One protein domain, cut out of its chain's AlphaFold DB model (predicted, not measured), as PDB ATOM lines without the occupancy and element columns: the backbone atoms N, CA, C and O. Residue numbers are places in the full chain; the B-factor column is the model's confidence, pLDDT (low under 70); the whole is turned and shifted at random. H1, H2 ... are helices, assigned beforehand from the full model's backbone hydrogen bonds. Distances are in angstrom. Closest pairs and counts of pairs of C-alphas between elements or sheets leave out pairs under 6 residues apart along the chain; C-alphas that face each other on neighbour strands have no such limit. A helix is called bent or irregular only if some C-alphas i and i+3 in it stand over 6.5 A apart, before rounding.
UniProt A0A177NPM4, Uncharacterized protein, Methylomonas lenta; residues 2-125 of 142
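AT A GLANCE: This is residues 2 to 125 of the 142 residues of an uncharacterized protein of Methylomonas lenta (UniProt A0A177NPM4). What does the model look like at first sight? It is a long, loose bundle of three helices: H4 and H5 fold back on each other as a helical hairpin, and H1a, the long arm of the bent helix H1, packs on both at a slant. Residues 2 to 10 of H1a stick out at one end, and at the other end H1b, the short helices H2 and H3 and the loop of residues 50 to 61 make a head. What is it made of? The printed part has 124 residues with five named helices, H1 to H5 in chain order, and no named strand, an all helix domain; it is loose, with a radius of gyration of the C-alphas of 17.0 A, and spans 60 by 30 by 20 A.

HOW THE PARTS SIT: How does the longest helix run? H1, residues 2 to 35, was assigned as one helix by its hydrogen bonds but is bent, with C-alphas 25 and 28 lying 7.0 A apart. Its arms H1a, residues 2 to 25, and H1b, residues 28 to 35, stand at a steep tilt of 54 degrees. What makes the bundle? H1a, H4, residues 67 to 87, and H5, residues 94 to 123, form an up and down bundle, each running against the one before. H4 and H5, a hairpin, touch at a shallow tilt of 26 degrees, opposite ways, their closest C-alphas being those of Ala 81 and Gly 105 at 4.2 A. With residues 12 to 23 alone, H1a touches H4 at a shallow tilt of 34 degrees, only just short of steep, opposite ways; the closest C-alphas are those of Val 16 and Met 82, 5.5 A apart. What else touches? H1a touches H5, closest at the C-alphas of Thr 19 and Val 102, 5.4 A, at a steep tilt of 40 degrees, the same way. H3, residues 62 to 65, touches H5 at the C-alphas of Pro 62 and Ala 121, 5.7 A, and touches H4 only at the corner, at the C-alphas of Trp 63 and Gly 70, 4.1 A. H1b only just touches H5, with 3 pairs of C-alphas within 8 A, the closest those of Leu 34 and Gly 117 at 7.4 A, while H2, residues 46 to 49, touches no helix. Are the backbones whole? Every O i to N i+4 pair is within hydrogen-bond range in H1b and H5, against 19 of 20 in H1a and 16 of 17 in H4; H2 and H3 are too short for such a pair.

IN THESE COORDINATES: Where are the ends of the first arm? C-alpha 2 is at (104.596, 241.967, 273.877), and H1a is 35.1 A long; H1b measures 10.8 A. Where do the others lie? H4 is 29.2 A long and begins at C-alpha 67, (126.645, 206.685, 262.457); H5 is 43.4 A long and ends at C-alpha 123, (120.361, 194.917, 265.235). H2 measures 6.0 A and H3 5.4 A.

THE WHOLE: How large is it? The two C-alphas farthest apart are those of Phe 2 and Glu 56, at 60.7 A. Is anything missing or long? The printed part has no cut, and the link from H2 to H3, 12 residues, is long. Where is confidence low? The mean pLDDT of the printed part is 86.9, and residues 2 to 8, 90 and 92 are under 70.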
ATOM      1  N   PHE A   2     103.297 242.389 274.447       51.50
ATOM      2  CA  PHE A   2     104.596 241.967 273.877       51.50
ATOM      3  C   PHE A   2     105.712 241.598 274.882       51.50
ATOM      4  O   PHE A   2     106.533 240.741 274.582       51.50
ATOM      5  N   HIS A   3     105.730 242.157 276.100       47.16
ATOM      6  CA  HIS A   3     106.759 241.813 277.103       47.16
ATOM      7  C   HIS A   3     106.659 240.375 277.653       47.16
ATOM      8  O   HIS A   3     107.656 239.828 278.115       47.16
ATOM      9  N   TRP A   4     105.478 239.751 277.581       45.19
ATOM     10  CA  TRP A   4     105.258 238.376 278.049       45.19
ATOM     11  C   TRP A   4     105.830 237.323 277.094       45.19
ATOM     12  O   TRP A   4     106.345 236.311 277.558       45.19
ATOM     13  N   LEU A   5     105.810 237.585 275.782       52.19
ATOM     14  CA  LEU A   5     106.411 236.704 274.775       52.19
ATOM     15  C   LEU A   5     107.936 236.656 274.941       52.19
ATOM     16  O   LEU A   5     108.498 235.584 275.108       52.19
ATOM     17  N   ALA A   6     108.587 237.815 275.084       55.50
ATOM     18  CA  ALA A   6     110.040 237.881 275.258       55.50
ATOM     19  C   ALA A   6     110.551 237.238 276.568       55.50
ATOM     20  O   ALA A   6     111.682 236.758 276.625       55.50
ATOM     21  N   ALA A   7     109.753 237.237 277.643       55.81
ATOM     22  CA  ALA A   7     110.102 236.558 278.895       55.81
ATOM     23  C   ALA A   7     109.863 235.037 278.819       55.81
ATOM     24  O   ALA A   7     110.674 234.265 279.336       55.81
ATOM     25  N   TYR A   8     108.791 234.613 278.141       64.19
ATOM     26  CA  TYR A   8     108.518 233.207 277.830       64.19
ATOM     27  C   TYR A   8     109.630 232.602 276.958       64.19
ATOM     28  O   TYR A   8     110.127 231.516 277.267       64.19
ATOM     29  N   ASP A   9     110.108 233.357 275.965       71.56
ATOM     30  CA  ASP A   9     111.199 232.957 275.071       71.56
ATOM     31  C   ASP A   9     112.514 232.710 275.827       71.56
ATOM     32  O   ASP A   9     113.212 231.731 275.565       71.56
ATOM     33  N   LYS A  10     112.842 233.541 276.829       82.19
ATOM     34  CA  LYS A  10     114.065 233.373 277.637       82.19
ATOM     35  C   LYS A  10     114.028 232.116 278.501       82.19
ATOM     36  O   LYS A  10     115.022 231.397 278.570       82.19
ATOM     37  N   VAL A  11     112.902 231.834 279.160       83.56
ATOM     38  CA  VAL A  11     112.767 230.632 280.002       83.56
ATOM     39  C   VAL A  11     112.800 229.370 279.143       83.56
ATOM     40  O   VAL A  11     113.485 228.415 279.500       83.56
ATOM     41  N   ALA A  12     112.111 229.375 278.000       85.69
ATOM     42  CA  ALA A  12     112.149 228.273 277.046       85.69
ATOM     43  C   ALA A  12     113.575 228.015 276.540       85.69
ATOM     44  O   ALA A  12     114.038 226.875 276.580       85.69
ATOM     45  N   ALA A  13     114.301 229.070 276.155       88.88
ATOM     46  CA  ALA A  13     115.691 228.967 275.725       88.88
ATOM     47  C   ALA A  13     116.600 228.397 276.824       88.88
ATOM     48  O   ALA A  13     117.410 227.517 276.538       88.88
ATOM     49  N   ILE A  14     116.445 228.840 278.078       91.00
ATOM     50  CA  ILE A  14     117.209 228.309 279.221       91.00
ATOM     51  C   ILE A  14     116.917 226.821 279.421       91.00
ATOM     52  O   ILE A  14     117.849 226.027 279.506       91.00
ATOM     53  N   VAL A  15     115.639 226.434 279.470       91.25
ATOM     54  CA  VAL A  15     115.222 225.039 279.680       91.25
ATOM     55  C   VAL A  15     115.789 224.138 278.583       91.25
ATOM     56  O   VAL A  15     116.446 223.147 278.888       91.25
ATOM     57  N   VAL A  16     115.600 224.512 277.317       91.06
ATOM     58  CA  VAL A  16     116.111 223.756 276.167       91.06
ATOM     59  C   VAL A  16     117.633 223.650 276.203       91.06
ATOM     60  O   VAL A  16     118.169 222.554 276.061       91.06
ATOM     61  N   SER A  17     118.330 224.766 276.438       93.00
ATOM     62  CA  SER A  17     119.795 224.787 276.469       93.00
ATOM     63  C   SER A  17     120.338 223.896 277.581       93.00
ATOM     64  O   SER A  17     121.247 223.110 277.339       93.00
ATOM     65  N   LEU A  18     119.757 223.964 278.783       95.06
ATOM     66  CA  LEU A  18     120.160 223.111 279.901       95.06
ATOM     67  C   LEU A  18     119.900 221.632 279.604       95.06
ATOM     68  O   LEU A  18     120.795 220.818 279.809       95.06
ATOM     69  N   THR A  19     118.719 221.276 279.089       93.50
ATOM     70  CA  THR A  19     118.403 219.883 278.735       93.50
ATOM     71  C   THR A  19     119.372 219.334 277.687       93.50
ATOM     72  O   THR A  19     119.876 218.225 277.860       93.50
ATOM     73  N   VAL A  20     119.683 220.105 276.640       92.12
ATOM     74  CA  VAL A  20     120.622 219.685 275.588       92.12
ATOM     75  C   VAL A  20     122.044 219.566 276.125       92.12
ATOM     76  O   VAL A  20     122.690 218.553 275.878       92.12
ATOM     77  N   LEU A  21     122.528 220.555 276.882       95.06
ATOM     78  CA  LEU A  21     123.876 220.525 277.456       95.06
ATOM     79  C   LEU A  21     124.052 219.336 278.401       95.06
ATOM     80  O   LEU A  21     125.025 218.599 278.279       95.06
ATOM     81  N   ILE A  22     123.098 219.116 279.306       95.06
ATOM     82  CA  ILE A  22     123.147 217.996 280.250       95.06
ATOM     83  C   ILE A  22     123.045 216.659 279.502       95.06
ATOM     84  O   ILE A  22     123.801 215.741 279.808       95.06
ATOM     85  N   GLY A  23     122.169 216.547 278.499       92.88
ATOM     86  CA  GLY A  23     122.054 215.342 277.671       92.88
ATOM     87  C   GLY A  23     123.336 215.032 276.890       92.88
ATOM     88  O   GLY A  23     123.798 213.894 276.897       92.88
ATOM     89  N   ALA A  24     123.953 216.047 276.277       90.38
ATOM     90  CA  ALA A  24     125.216 215.919 275.546       90.38
ATOM     91  C   ALA A  24     126.394 215.550 276.458       90.38
ATOM     92  O   ALA A  24     127.309 214.855 276.034       90.38
ATOM     93  N   ILE A  25     126.355 216.001 277.710       92.62
ATOM     94  CA  ILE A  25     127.287 215.600 278.759       92.62
ATOM     95  C   ILE A  25     127.039 214.108 279.070       92.62
ATOM     96  O   ILE A  25     127.917 213.279 278.847       92.62
ATOM     97  N   ILE A  26     125.833 213.720 279.488       93.00
ATOM     98  CA  ILE A  26     125.536 212.361 279.985       93.00
ATOM     99  C   ILE A  26     125.647 211.261 278.911       93.00
ATOM    100  O   ILE A  26     125.767 210.087 279.258       93.00
ATOM    101  N   ILE A  27     125.634 211.585 277.617       91.25
ATOM    102  CA  ILE A  27     125.578 210.560 276.566       91.25
ATOM    103  C   ILE A  27     126.767 209.586 276.566       91.25
ATOM    104  O   ILE A  27     126.560 208.397 276.318       91.25
ATOM    105  N   THR A  28     127.991 210.040 276.862       90.94
ATOM    106  CA  THR A  28     129.173 209.163 276.840       90.94
ATOM    107  C   THR A  28     129.205 208.163 277.999       90.94
ATOM    108  O   THR A  28     129.304 206.972 277.720       90.94
ATOM    109  N   PRO A  29     129.024 208.540 279.279       92.19
ATOM    110  CA  PRO A  29     128.916 207.540 280.341       92.19
ATOM    111  C   PRO A  29     127.639 206.699 280.219       92.19
ATOM    112  O   PRO A  29     127.632 205.539 280.623       92.19
ATOM    113  N   LEU A  30     126.559 207.238 279.635       91.75
ATOM    114  CA  LEU A  30     125.361 206.451 279.349       91.75
ATOM    115  C   LEU A  30     125.663 205.334 278.345       91.75
ATOM    116  O   LEU A  30     125.225 204.207 278.557       91.75
ATOM    117  N   CYS A  31     126.421 205.607 277.281       91.12
ATOM    118  CA  CYS A  31     126.807 204.556 276.341       91.12
ATOM    119  C   CYS A  31     127.740 203.529 277.000       91.12
ATOM    120  O   CYS A  31     127.519 202.328 276.832       91.12
ATOM    121  N   GLY A  32     128.687 203.985 277.830       91.50
ATOM    122  CA  GLY A  32     129.529 203.135 278.677       91.50
ATOM    123  C   GLY A  32     128.718 202.170 279.535       91.50
ATOM    124  O   GLY A  32     128.982 200.966 279.532       91.50
ATOM    125  N   LEU A  33     127.692 202.692 280.208       91.00
ATOM    126  CA  LEU A  33     126.780 201.927 281.052       91.00
ATOM    127  C   LEU A  33     125.922 200.946 280.244       91.00
ATOM    128  O   LEU A  33     125.779 199.787 280.633       91.00
ATOM    129  N   LEU A  34     125.340 201.396 279.130       90.56
ATOM    130  CA  LEU A  34     124.441 200.577 278.321       90.56
ATOM    131  C   LEU A  34     125.185 199.431 277.640       90.56
ATOM    132  O   LEU A  34     124.705 198.308 277.690       90.56
ATOM    133  N   PHE A  35     126.353 199.663 277.049       90.88
ATOM    134  CA  PHE A  35     127.028 198.645 276.231       90.88
ATOM    135  C   PHE A  35     128.240 198.008 276.908       90.88
ATOM    136  O   PHE A  35     128.956 197.241 276.264       90.88
ATOM    137  N   GLN A  36     128.516 198.347 278.172       90.25
ATOM    138  CA  GLN A  36     129.741 197.934 278.872       90.25
ATOM    139  C   GLN A  36     131.008 198.268 278.064       90.25
ATOM    140  O   GLN A  36     132.020 197.573 278.121       90.25
ATOM    141  N   CYS A  37     130.951 199.341 277.272       90.25
ATOM    142  CA  CYS A  37     132.017 199.721 276.352       90.25
ATOM    143  C   CYS A  37     133.104 200.578 277.011       90.25
ATOM    144  O   CYS A  37     134.036 200.973 276.320       90.25
ATOM    145  N   HIS A  38     132.993 200.839 278.322       91.31
ATOM    146  CA  HIS A  38     133.964 201.588 279.135       91.31
ATOM    147  C   HIS A  38     134.205 203.034 278.664       91.31
ATOM    148  O   HIS A  38     135.175 203.678 279.050       91.31
ATOM    149  N   CYS A  39     133.311 203.568 277.830       91.88
ATOM    150  CA  CYS A  39     133.346 204.966 277.442       91.88
ATOM    151  C   CYS A  39     132.796 205.811 278.593       91.88
ATOM    152  O   CYS A  39     131.698 205.568 279.087       91.88
ATOM    153  N   ASP A  40     133.581 206.792 279.020       93.31
ATOM    154  CA  ASP A  40     133.259 207.641 280.162       93.31
ATOM    155  C   ASP A  40     133.318 209.125 279.767       93.31
ATOM    156  O   ASP A  40     133.292 209.500 278.588       93.31
ATOM    157  N   TRP A  41     133.369 210.013 280.745       89.56
ATOM    158  CA  TRP A  41     133.584 211.429 280.530       89.56
ATOM    159  C   TRP A  41     134.912 211.702 279.807       89.56
ATOM    160  O   TRP A  41     135.915 211.040 280.090       89.56
ATOM    161  N   PRO A  42     134.993 212.746 278.959       83.50
ATOM    162  CA  PRO A  42     136.246 213.138 278.306       83.50
ATOM    163  C   PRO A  42     137.422 213.340 279.277       83.50
ATOM    164  O   PRO A  42     138.568 213.064 278.933       83.50
ATOM    165  N   TRP A  43     137.141 213.785 280.505       89.12
ATOM    166  CA  TRP A  43     138.131 213.979 281.570       89.12
ATOM    167  C   TRP A  43     138.397 212.725 282.423       89.12
ATOM    168  O   TRP A  43     139.288 212.750 283.269       89.12
ATOM    169  N   GLN A  44     137.671 211.626 282.209       87.12
ATOM    170  CA  GLN A  44     137.845 210.338 282.893       87.12
ATOM    171  C   GLN A  44     138.372 209.268 281.934       87.12
ATOM    172  O   GLN A  44     137.830 208.180 281.824       87.12
ATOM    173  N   ARG A  45     139.466 209.583 281.230       84.81
ATOM    174  CA  ARG A  45     140.200 208.623 280.382       84.81
ATOM    175  C   ARG A  45     139.381 208.008 279.231       84.81
ATOM    176  O   ARG A  45     139.756 206.951 278.736       84.81
ATOM    177  N   PHE A  46     138.358 208.708 278.729       84.94
ATOM    178  CA  PHE A  46     137.512 208.285 277.598       84.94
ATOM    179  C   PHE A  46     138.268 207.601 276.445       84.94
ATOM    180  O   PHE A  46     137.850 206.551 275.980       84.94
ATOM    181  N   TYR A  47     139.401 208.152 276.001       83.31
ATOM    182  CA  TYR A  47     140.163 207.602 274.872       83.31
ATOM    183  C   TYR A  47     140.973 206.339 275.184       83.31
ATOM    184  O   TYR A  47     141.382 205.646 274.258       83.31
ATOM    185  N   PHE A  48     141.245 206.056 276.456       86.94
ATOM    186  CA  PHE A  48     142.122 204.954 276.855       86.94
ATOM    187  C   PHE A  48     141.330 203.677 277.136       86.94
ATOM    188  O   PHE A  48     141.732 202.594 276.714       86.94
ATOM    189  N   ASP A  49     140.184 203.815 277.800       89.75
ATOM    190  CA  ASP A  49     139.436 202.661 278.301       89.75
ATOM    191  C   ASP A  49     138.256 202.281 277.384       89.75
ATOM    192  O   ASP A  49     137.815 201.136 277.395       89.75
ATOM    193  N   CYS A  50     137.781 203.195 276.528       92.50
ATOM    194  CA  CYS A  50     136.646 202.952 275.635       92.50
ATOM    195  C   CYS A  50     136.992 201.945 274.523       92.50
ATOM    196  O   CYS A  50     137.912 202.156 273.722       92.50
ATOM    197  N   ASN A  51     136.184 200.887 274.403       93.19
ATOM    198  CA  ASN A  51     136.406 199.782 273.463       93.19
ATOM    199  C   ASN A  51     136.470 200.222 271.991       93.19
ATOM    200  O   ASN A  51     137.072 199.543 271.157       93.19
ATOM    201  N   TYR A  52     135.868 201.367 271.661       92.00
ATOM    202  CA  TYR A  52     135.862 201.917 270.314       92.00
ATOM    203  C   TYR A  52     137.286 202.218 269.828       92.00
ATOM    204  O   TYR A  52     137.635 201.859 268.703       92.00
ATOM    205  N   PHE A  53     138.139 202.759 270.701       91.62
ATOM    206  CA  PHE A  53     139.508 203.156 270.354       91.62
ATOM    207  C   PHE A  53     140.538 202.020 270.449       91.62
ATOM    208  O   PHE A  53     141.627 202.164 269.906       91.62
ATOM    209  N   GLN A  54     140.203 200.887 271.075       92.06
ATOM    210  CA  GLN A  54     141.120 199.752 271.266       92.06
ATOM    211  C   GLN A  54     141.139 198.812 270.050       92.06
ATOM    212  O   GLN A  54     140.165 198.086 269.843       92.06
ATOM    213  N   PRO A  55     142.178 198.802 269.200       88.75
ATOM    214  CA  PRO A  55     142.160 198.054 267.937       88.75
ATOM    215  C   PRO A  55     141.993 196.535 268.112       88.75
ATOM    216  O   PRO A  55     141.451 195.882 267.225       88.75
ATOM    217  N   GLU A  56     142.405 195.985 269.251       89.12
ATOM    218  CA  GLU A  56     142.336 194.562 269.592       89.12
ATOM    219  C   GLU A  56     140.930 194.042 269.950       89.12
ATOM    220  O   GLU A  56     140.733 192.830 270.031       89.12
ATOM    221  N   VAL A  57     139.943 194.919 270.161       88.44
ATOM    222  CA  VAL A  57     138.593 194.499 270.569       88.44
ATOM    223  C   VAL A  57     137.742 194.109 269.359       88.44
ATOM    224  O   VAL A  57     137.408 194.954 268.527       88.44
ATOM    225  N   THR A  58     137.309 192.844 269.317       88.06
ATOM    226  CA  THR A  58     136.473 192.272 268.245       88.06
ATOM    227  C   THR A  58     135.109 192.953 268.106       88.06
ATOM    228  O   THR A  58     134.640 193.172 266.993       88.06
ATOM    229  N   HIS A  59     134.464 193.307 269.224       88.56
ATOM    230  CA  HIS A  59     133.124 193.900 269.232       88.56
ATOM    231  C   HIS A  59     133.160 195.337 269.747       88.56
ATOM    232  O   HIS A  59     133.330 195.599 270.939       88.56
ATOM    233  N   LYS A  60     132.987 196.280 268.824       91.75
ATOM    234  CA  LYS A  60     132.940 197.718 269.108       91.75
ATOM    235  C   LYS A  60     131.560 198.139 269.607       91.75
ATOM    236  O   LYS A  60     130.563 197.485 269.321       91.75
ATOM    237  N   CYS A  61     131.501 199.251 270.342       91.38
ATOM    238  CA  CYS A  61     130.243 199.846 270.795       91.38
ATOM    239  C   CYS A  61     129.256 200.053 269.617       91.38
ATOM    240  O   CYS A  61     129.614 200.754 268.663       91.38
ATOM    241  N   PRO A  62     128.011 199.535 269.695       90.69
ATOM    242  CA  PRO A  62     127.019 199.628 268.617       90.69
ATOM    243  C   PRO A  62     126.654 201.059 268.207       90.69
ATOM    244  O   PRO A  62     126.341 201.319 267.047       90.69
ATOM    245  N   TRP A  63     126.694 202.006 269.149       91.25
ATOM    246  CA  TRP A  63     126.464 203.424 268.854       91.25
ATOM    247  C   TRP A  63     127.655 204.106 268.194       91.25
ATOM    248  O   TRP A  63     127.457 205.014 267.396       91.25
ATOM    249  N   CYS A  64     128.880 203.699 268.517       90.00
ATOM    250  CA  CYS A  64     130.076 204.337 267.967       90.00
ATOM    251  C   CYS A  64     130.466 203.761 266.601       90.00
ATOM    252  O   CYS A  64     131.098 204.450 265.810       90.00
ATOM    253  N   THR A  65     130.112 202.504 266.317       91.75
ATOM    254  CA  THR A  65     130.457 201.853 265.043       91.75
ATOM    255  C   THR A  65     129.485 202.158 263.902       91.75
ATOM    256  O   THR A  65     129.813 201.891 262.750       91.75
ATOM    257  N   SER A  66     128.292 202.677 264.201       89.81
ATOM    258  CA  SER A  66     127.265 202.985 263.207       89.81
ATOM    259  C   SER A  66     126.774 204.410 263.401       89.81
ATOM    260  O   SER A  66     126.096 204.704 264.385       89.81
ATOM    261  N   ASP A  67     127.070 205.282 262.434       87.94
ATOM    262  CA  ASP A  67     126.645 206.685 262.457       87.94
ATOM    263  C   ASP A  67     125.128 206.807 262.599       87.94
ATOM    264  O   ASP A  67     124.631 207.648 263.346       87.94
ATOM    265  N   LEU A  68     124.373 205.927 261.933       88.31
ATOM    266  CA  LEU A  68     122.917 205.925 262.013       88.31
ATOM    267  C   LEU A  68     122.431 205.523 263.410       88.31
ATOM    268  O   LEU A  68     121.529 206.161 263.952       88.31
ATOM    269  N   ALA A  69     123.036 204.495 264.009       86.50
ATOM    270  CA  ALA A  69     122.667 204.048 265.347       86.50
ATOM    271  C   ALA A  69     123.100 205.048 266.425       86.50
ATOM    272  O   ALA A  69     122.358 205.250 267.378       86.50
ATOM    273  N   GLY A  70     124.261 205.686 266.281       87.25
ATOM    274  CA  GLY A  70     124.757 206.708 267.197       87.25
ATOM    275  C   GLY A  70     124.041 208.040 267.008       87.25
ATOM    276  O   GLY A  70     123.202 208.426 267.822       87.25
ATOM    277  N   LEU A  71     124.342 208.749 265.918       90.12
ATOM    278  CA  LEU A  71     123.821 210.096 265.664       90.12
ATOM    279  C   LEU A  71     122.298 210.109 265.529       90.12
ATOM    280  O   LEU A  71     121.661 211.030 266.037       90.12
ATOM    281  N   GLY A  72     121.706 209.092 264.896       89.81
ATOM    282  CA  GLY A  72     120.252 208.996 264.752       89.81
ATOM    283  C   GLY A  72     119.545 208.845 266.100       89.81
ATOM    284  O   GLY A  72     118.610 209.591 266.392       89.81
ATOM    285  N   SER A  73     120.027 207.942 266.957       87.94
ATOM    286  CA  SER A  73     119.453 207.717 268.291       87.94
ATOM    287  C   SER A  73     119.633 208.921 269.208       87.94
ATOM    288  O   SER A  73     118.674 209.371 269.838       87.94
ATOM    289  N   ILE A  74     120.847 209.480 269.250       88.56
ATOM    290  CA  ILE A  74     121.175 210.644 270.081       88.56
ATOM    291  C   ILE A  74     120.373 211.859 269.615       88.56
ATOM    292  O   ILE A  74     119.745 212.534 270.430       88.56
ATOM    293  N   GLY A  75     120.346 212.117 268.305       90.50
ATOM    294  CA  GLY A  75     119.590 213.215 267.715       90.50
ATOM    295  C   GLY A  75     118.098 213.105 268.019       90.50
ATOM    296  O   GLY A  75     117.497 214.071 268.490       90.50
ATOM    297  N   MET A  76     117.508 211.919 267.837       91.38
ATOM    298  CA  MET A  76     116.096 211.683 268.148       91.38
ATOM    299  C   MET A  76     115.798 211.871 269.641       91.38
ATOM    300  O   MET A  76     114.819 212.531 269.996       91.38
ATOM    301  N   ALA A  77     116.653 211.341 270.521       91.50
ATOM    302  CA  ALA A  77     116.503 211.498 271.964       91.50
ATOM    303  C   ALA A  77     116.579 212.971 272.387       91.50
ATOM    304  O   ALA A  77     115.752 213.417 273.183       91.50
ATOM    305  N   LEU A  78     117.517 213.746 271.830       91.56
ATOM    306  CA  LEU A  78     117.650 215.176 272.111       91.56
ATOM    307  C   LEU A  78     116.443 215.971 271.605       91.56
ATOM    308  O   LEU A  78     115.894 216.766 272.364       91.56
ATOM    309  N   ILE A  79     115.980 215.730 270.375       92.94
ATOM    310  CA  ILE A  79     114.800 216.416 269.822       92.94
ATOM    311  C   ILE A  79     113.571 216.144 270.695       92.94
ATOM    312  O   ILE A  79     112.880 217.080 271.099       92.94
ATOM    313  N   LEU A  80     113.310 214.881 271.044       92.06
ATOM    314  CA  LEU A  80     112.163 214.529 271.884       92.06
ATOM    315  C   LEU A  80     112.283 215.095 273.304       92.06
ATOM    316  O   LEU A  80     111.286 215.560 273.856       92.06
ATOM    317  N   ALA A  81     113.485 215.124 273.876       89.94
ATOM    318  CA  ALA A  81     113.741 215.746 275.171       89.94
ATOM    319  C   ALA A  81     113.489 217.260 275.150       89.94
ATOM    320  O   ALA A  81     112.863 217.791 276.070       89.94
ATOM    321  N   MET A  82     113.920 217.948 274.090       87.75
ATOM    322  CA  MET A  82     113.661 219.376 273.890       87.75
ATOM    323  C   MET A  82     112.160 219.650 273.781       87.75
ATOM    324  O   MET A  82     111.650 220.533 274.471       87.75
ATOM    325  N   LEU A  83     111.434 218.875 272.968       89.06
ATOM    326  CA  LEU A  83     109.982 219.021 272.829       89.06
ATOM    327  C   LEU A  83     109.272 218.751 274.166       89.06
ATOM    328  O   LEU A  83     108.429 219.543 274.586       89.06
ATOM    329  N   ALA A  84     109.655 217.699 274.891       85.75
ATOM    330  CA  ALA A  84     109.103 217.391 276.210       85.75
ATOM    331  C   ALA A  84     109.351 218.519 277.231       85.75
ATOM    332  O   ALA A  84     108.446 218.921 277.973       85.75
ATOM    333  N   ALA A  85     110.557 219.087 277.246       83.19
ATOM    334  CA  ALA A  85     110.903 220.207 278.115       83.19
ATOM    335  C   ALA A  85     110.146 221.500 277.730       83.19
ATOM    336  O   ALA A  85     109.773 222.302 278.592       83.19
ATOM    337  N   LEU A  86     109.843 221.700 276.444       84.12
ATOM    338  CA  LEU A  86     109.066 222.844 275.958       84.12
ATOM    339  C   LEU A  86     107.569 222.738 276.273       84.12
ATOM    340  O   LEU A  86     106.978 223.730 276.698       84.12
ATOM    341  N   PHE A  87     106.966 221.561 276.122       85.12
ATOM    342  CA  PHE A  87     105.520 221.371 276.298       85.12
ATOM    343  C   PHE A  87     105.096 220.952 277.714       85.12
ATOM    344  O   PHE A  87     103.906 220.781 277.983       85.12
ATOM    345  N   SER A  88     106.040 220.805 278.644       83.44
ATOM    346  CA  SER A  88     105.726 220.529 280.050       83.44
ATOM    347  C   SER A  88     105.034 221.725 280.713       83.44
ATOM    348  O   SER A  88     105.377 222.889 280.489       83.44
ATOM    349  N   LYS A  89     104.015 221.424 281.527       78.75
ATOM    350  CA  LYS A  89     103.166 222.438 282.163       78.75
ATOM    351  C   LYS A  89     103.996 223.350 283.081       78.75
ATOM    352  O   LYS A  89     104.800 222.838 283.861       78.75
ATOM    353  N   PRO A  90     103.796 224.678 283.024       69.81
ATOM    354  CA  PRO A  90     104.480 225.599 283.918       69.81
ATOM    355  C   PRO A  90     103.983 225.416 285.357       69.81
ATOM    356  O   PRO A  90     102.783 225.325 285.603       69.81
ATOM    357  N   ASP A  91     104.925 225.371 286.295       75.06
ATOM    358  CA  ASP A  91     104.652 225.361 287.732       75.06
ATOM    359  C   ASP A  91     104.471 226.802 288.257       75.06
ATOM    360  O   ASP A  91     104.954 227.755 287.636       75.06
ATOM    361  N   MET A  92     103.808 226.986 289.407       65.94
ATOM    362  CA  MET A  92     103.492 228.320 289.960       65.94
ATOM    363  C   MET A  92     104.741 229.128 290.366       65.94
ATOM    364  O   MET A  92     104.677 230.350 290.470       65.94
ATOM    365  N   PHE A  93     105.887 228.467 290.572       74.62
ATOM    366  CA  PHE A  93     107.157 229.099 290.943       74.62
ATOM    367  C   PHE A  93     108.196 228.972 289.824       74.62
ATOM    368  O   PHE A  93     108.577 227.862 289.458       74.62
ATOM    369  N   ALA A  94     108.733 230.102 289.346       72.38
ATOM    370  CA  ALA A  94     109.614 230.162 288.171       72.38
ATOM    371  C   ALA A  94     110.841 229.227 288.238       72.38
ATOM    372  O   ALA A  94     111.141 228.539 287.267       72.38
ATOM    373  N   ALA A  95     111.528 229.145 289.386       76.44
ATOM    374  CA  ALA A  95     112.688 228.260 289.543       76.44
ATOM    375  C   ALA A  95     112.299 226.770 289.547       76.44
ATOM    376  O   ALA A  95     112.947 225.955 288.891       76.44
ATOM    377  N   LYS A  96     111.206 226.414 290.237       84.00
ATOM    378  CA  LYS A  96     110.686 225.038 290.255       84.00
ATOM    379  C   LYS A  96     110.205 224.612 288.870       84.00
ATOM    380  O   LYS A  96     110.462 223.483 288.472       84.00
ATOM    381  N   ALA A  97     109.604 225.538 288.122       84.50
ATOM    382  CA  ALA A  97     109.179 225.320 286.747       84.50
ATOM    383  C   ALA A  97     110.360 225.020 285.811       84.50
ATOM    384  O   ALA A  97     110.235 224.166 284.947       84.50
ATOM    385  N   ILE A  98     111.517 225.674 285.965       88.62
ATOM    386  CA  ILE A  98     112.697 225.348 285.143       88.62
ATOM    387  C   ILE A  98     113.194 223.937 285.468       88.62
ATOM    388  O   ILE A  98     113.365 223.124 284.563       88.62
ATOM    389  N   ILE A  99     113.386 223.634 286.756       91.00
ATOM    390  CA  ILE A  99     113.921 222.341 287.197       91.00
ATOM    391  C   ILE A  99     113.006 221.197 286.754       91.00
ATOM    392  O   ILE A  99     113.485 220.235 286.161       91.00
ATOM    393  N   SER A 100     111.694 221.296 286.990       90.88
ATOM    394  CA  SER A 100     110.752 220.225 286.646       90.88
ATOM    395  C   SER A 100     110.703 219.950 285.142       90.88
ATOM    396  O   SER A 100     110.690 218.788 284.735       90.88
ATOM    397  N   ARG A 101     110.753 220.996 284.309       91.44
ATOM    398  CA  ARG A 101     110.757 220.874 282.844       91.44
ATOM    399  C   ARG A 101     112.054 220.262 282.320       91.44
ATOM    400  O   ARG A 101     112.000 219.385 281.460       91.44
ATOM    401  N   VAL A 102     113.202 220.674 282.867       93.44
ATOM    402  CA  VAL A 102     114.505 220.078 282.531       93.44
ATOM    403  C   VAL A 102     114.527 218.602 282.921       93.44
ATOM    404  O   VAL A 102     114.865 217.768 282.086       93.44
ATOM    405  N   MET A 103     114.107 218.266 284.145       94.06
ATOM    406  CA  MET A 103     114.054 216.879 284.618       94.06
ATOM    407  C   MET A 103     113.131 216.019 283.756       94.06
ATOM    408  O   MET A 103     113.516 214.918 283.377       94.06
ATOM    409  N   PHE A 104     111.957 216.535 283.385       94.06
ATOM    410  CA  PHE A 104     111.037 215.834 282.494       94.06
ATOM    411  C   PHE A 104     111.660 215.575 281.113       94.06
ATOM    412  O   PHE A 104     111.618 214.446 280.624       94.06
ATOM    413  N   GLY A 105     112.312 216.580 280.519       92.50
ATOM    414  CA  GLY A 105     113.064 216.418 279.272       92.50
ATOM    415  C   GLY A 105     114.168 215.363 279.383       92.50
ATOM    416  O   GLY A 105     114.271 214.493 278.521       92.50
ATOM    417  N   LEU A 106     114.943 215.378 280.472       95.50
ATOM    418  CA  LEU A 106     116.000 214.391 280.723       95.50
ATOM    419  C   LEU A 106     115.448 212.978 280.950       95.50
ATOM    420  O   LEU A 106     116.059 212.012 280.507       95.50
ATOM    421  N   THR A 107     114.281 212.826 281.578       95.56
ATOM    422  CA  THR A 107     113.620 211.517 281.681       95.56
ATOM    423  C   THR A 107     113.263 210.974 280.299       95.56
ATOM    424  O   THR A 107     113.571 209.821 280.001       95.56
ATOM    425  N   ILE A 108     112.676 211.803 279.428       95.50
ATOM    426  CA  ILE A 108     112.368 211.402 278.048       95.50
ATOM    427  C   ILE A 108     113.648 211.071 277.275       95.50
ATOM    428  O   ILE A 108     113.694 210.038 276.611       95.50
ATOM    429  N   PHE A 109     114.701 211.879 277.416       95.00
ATOM    430  CA  PHE A 109     116.013 211.590 276.836       95.00
ATOM    431  C   PHE A 109     116.508 210.194 277.235       95.00
ATOM    432  O   PHE A 109     116.809 209.387 276.361       95.00
ATOM    433  N   MET A 110     116.533 209.883 278.536       94.44
ATOM    434  CA  MET A 110     117.026 208.600 279.049       94.44
ATOM    435  C   MET A 110     116.204 207.417 278.532       94.44
ATOM    436  O   MET A 110     116.774 206.394 278.156       94.44
ATOM    437  N   LEU A 111     114.877 207.555 278.475       94.25
ATOM    438  CA  LEU A 111     113.992 206.511 277.957       94.25
ATOM    439  C   LEU A 111     114.240 206.252 276.468       94.25
ATOM    440  O   LEU A 111     114.472 205.110 276.073       94.25
ATOM    441  N   ILE A 112     114.237 207.305 275.647       94.25
ATOM    442  CA  ILE A 112     114.427 207.180 274.198       94.25
ATOM    443  C   ILE A 112     115.838 206.693 273.871       94.25
ATOM    444  O   ILE A 112     115.988 205.793 273.043       94.25
ATOM    445  N   ALA A 113     116.861 207.228 274.539       91.69
ATOM    446  CA  ALA A 113     118.238 206.778 274.382       91.69
ATOM    447  C   ALA A 113     118.370 205.293 274.753       91.69
ATOM    448  O   ALA A 113     118.908 204.516 273.980       91.69
ATOM    449  N   THR A 114     117.791 204.844 275.868       92.06
ATOM    450  CA  THR A 114     117.864 203.424 276.258       92.06
ATOM    451  C   THR A 114     117.167 202.510 275.245       92.06
ATOM    452  O   THR A 114     117.740 201.504 274.837       92.06
ATOM    453  N   ILE A 115     115.958 202.862 274.791       92.06
ATOM    454  CA  ILE A 115     115.200 202.049 273.820       92.06
ATOM    455  C   ILE A 115     115.930 201.973 272.476       92.06
ATOM    456  O   ILE A 115     116.097 200.893 271.914       92.06
ATOM    457  N   SER A 116     116.387 203.111 271.959       90.81
ATOM    458  CA  SER A 116     117.125 203.163 270.692       90.81
ATOM    459  C   SER A 116     118.482 202.458 270.784       90.81
ATOM    460  O   SER A 116     118.873 201.755 269.854       90.81
ATOM    461  N   GLY A 117     119.154 202.540 271.935       89.00
ATOM    462  CA  GLY A 117     120.334 201.737 272.241       89.00
ATOM    463  C   GLY A 117     120.050 200.238 272.249       89.00
ATOM    464  O   GLY A 117     120.857 199.466 271.735       89.00
ATOM    465  N   ALA A 118     118.884 199.825 272.751       88.75
ATOM    466  CA  ALA A 118     118.486 198.419 272.795       88.75
ATOM    467  C   ALA A 118     118.317 197.874 271.381       88.75
ATOM    468  O   ALA A 118     118.844 196.817 271.044       88.75
ATOM    469  N   LEU A 119     117.617 198.644 270.546       89.50
ATOM    470  CA  LEU A 119     117.408 198.331 269.138       89.50
ATOM    471  C   LEU A 119     118.738 198.280 268.379       89.50
ATOM    472  O   LEU A 119     118.941 197.362 267.592       89.50
ATOM    473  N   ALA A 120     119.661 199.207 268.654       89.25
ATOM    474  CA  ALA A 120     120.988 199.213 268.048       89.25
ATOM    475  C   ALA A 120     121.798 197.961 268.418       89.25
ATOM    476  O   ALA A 120     122.315 197.299 267.520       89.25
ATOM    477  N   ALA A 121     121.871 197.610 269.708       89.19
ATOM    478  CA  ALA A 121     122.551 196.394 270.164       89.19
ATOM    479  C   ALA A 121     121.926 195.127 269.571       89.19
ATOM    480  O   ALA A 121     122.657 194.248 269.123       89.19
ATOM    481  N   TYR A 122     120.593 195.059 269.529       88.69
ATOM    482  CA  TYR A 122     119.867 193.940 268.935       88.69
ATOM    483  C   TYR A 122     120.142 193.811 267.432       88.69
ATOM    484  O   TYR A 122     120.424 192.723 266.953       88.69
ATOM    485  N   SER A 123     120.124 194.920 266.688       88.88
ATOM    486  CA  SER A 123     120.361 194.917 265.235       88.88
ATOM    487  C   SER A 123     121.796 194.576 264.821       88.88
ATOM    488  O   SER A 123     122.034 194.293 263.652       88.88
ATOM    489  N   GLN A 124     122.747 194.663 265.755       89.12
ATOM    490  CA  GLN A 124     124.178 194.454 265.516       89.12
ATOM    491  C   GLN A 124     124.716 193.216 266.253       89.12
ATOM    492  O   GLN A 124     125.930 193.089 266.401       89.12
ATOM    493  N   ASP A 125     123.827 192.349 266.759       87.12
ATOM    494  CA  ASP A 125     124.163 191.120 267.493       87.12
ATOM    495  C   ASP A 125     125.218 191.340 268.594       87.12
ATOM    496  O   ASP A 125     126.147 190.552 268.789       87.12
TER     497      ASP A 125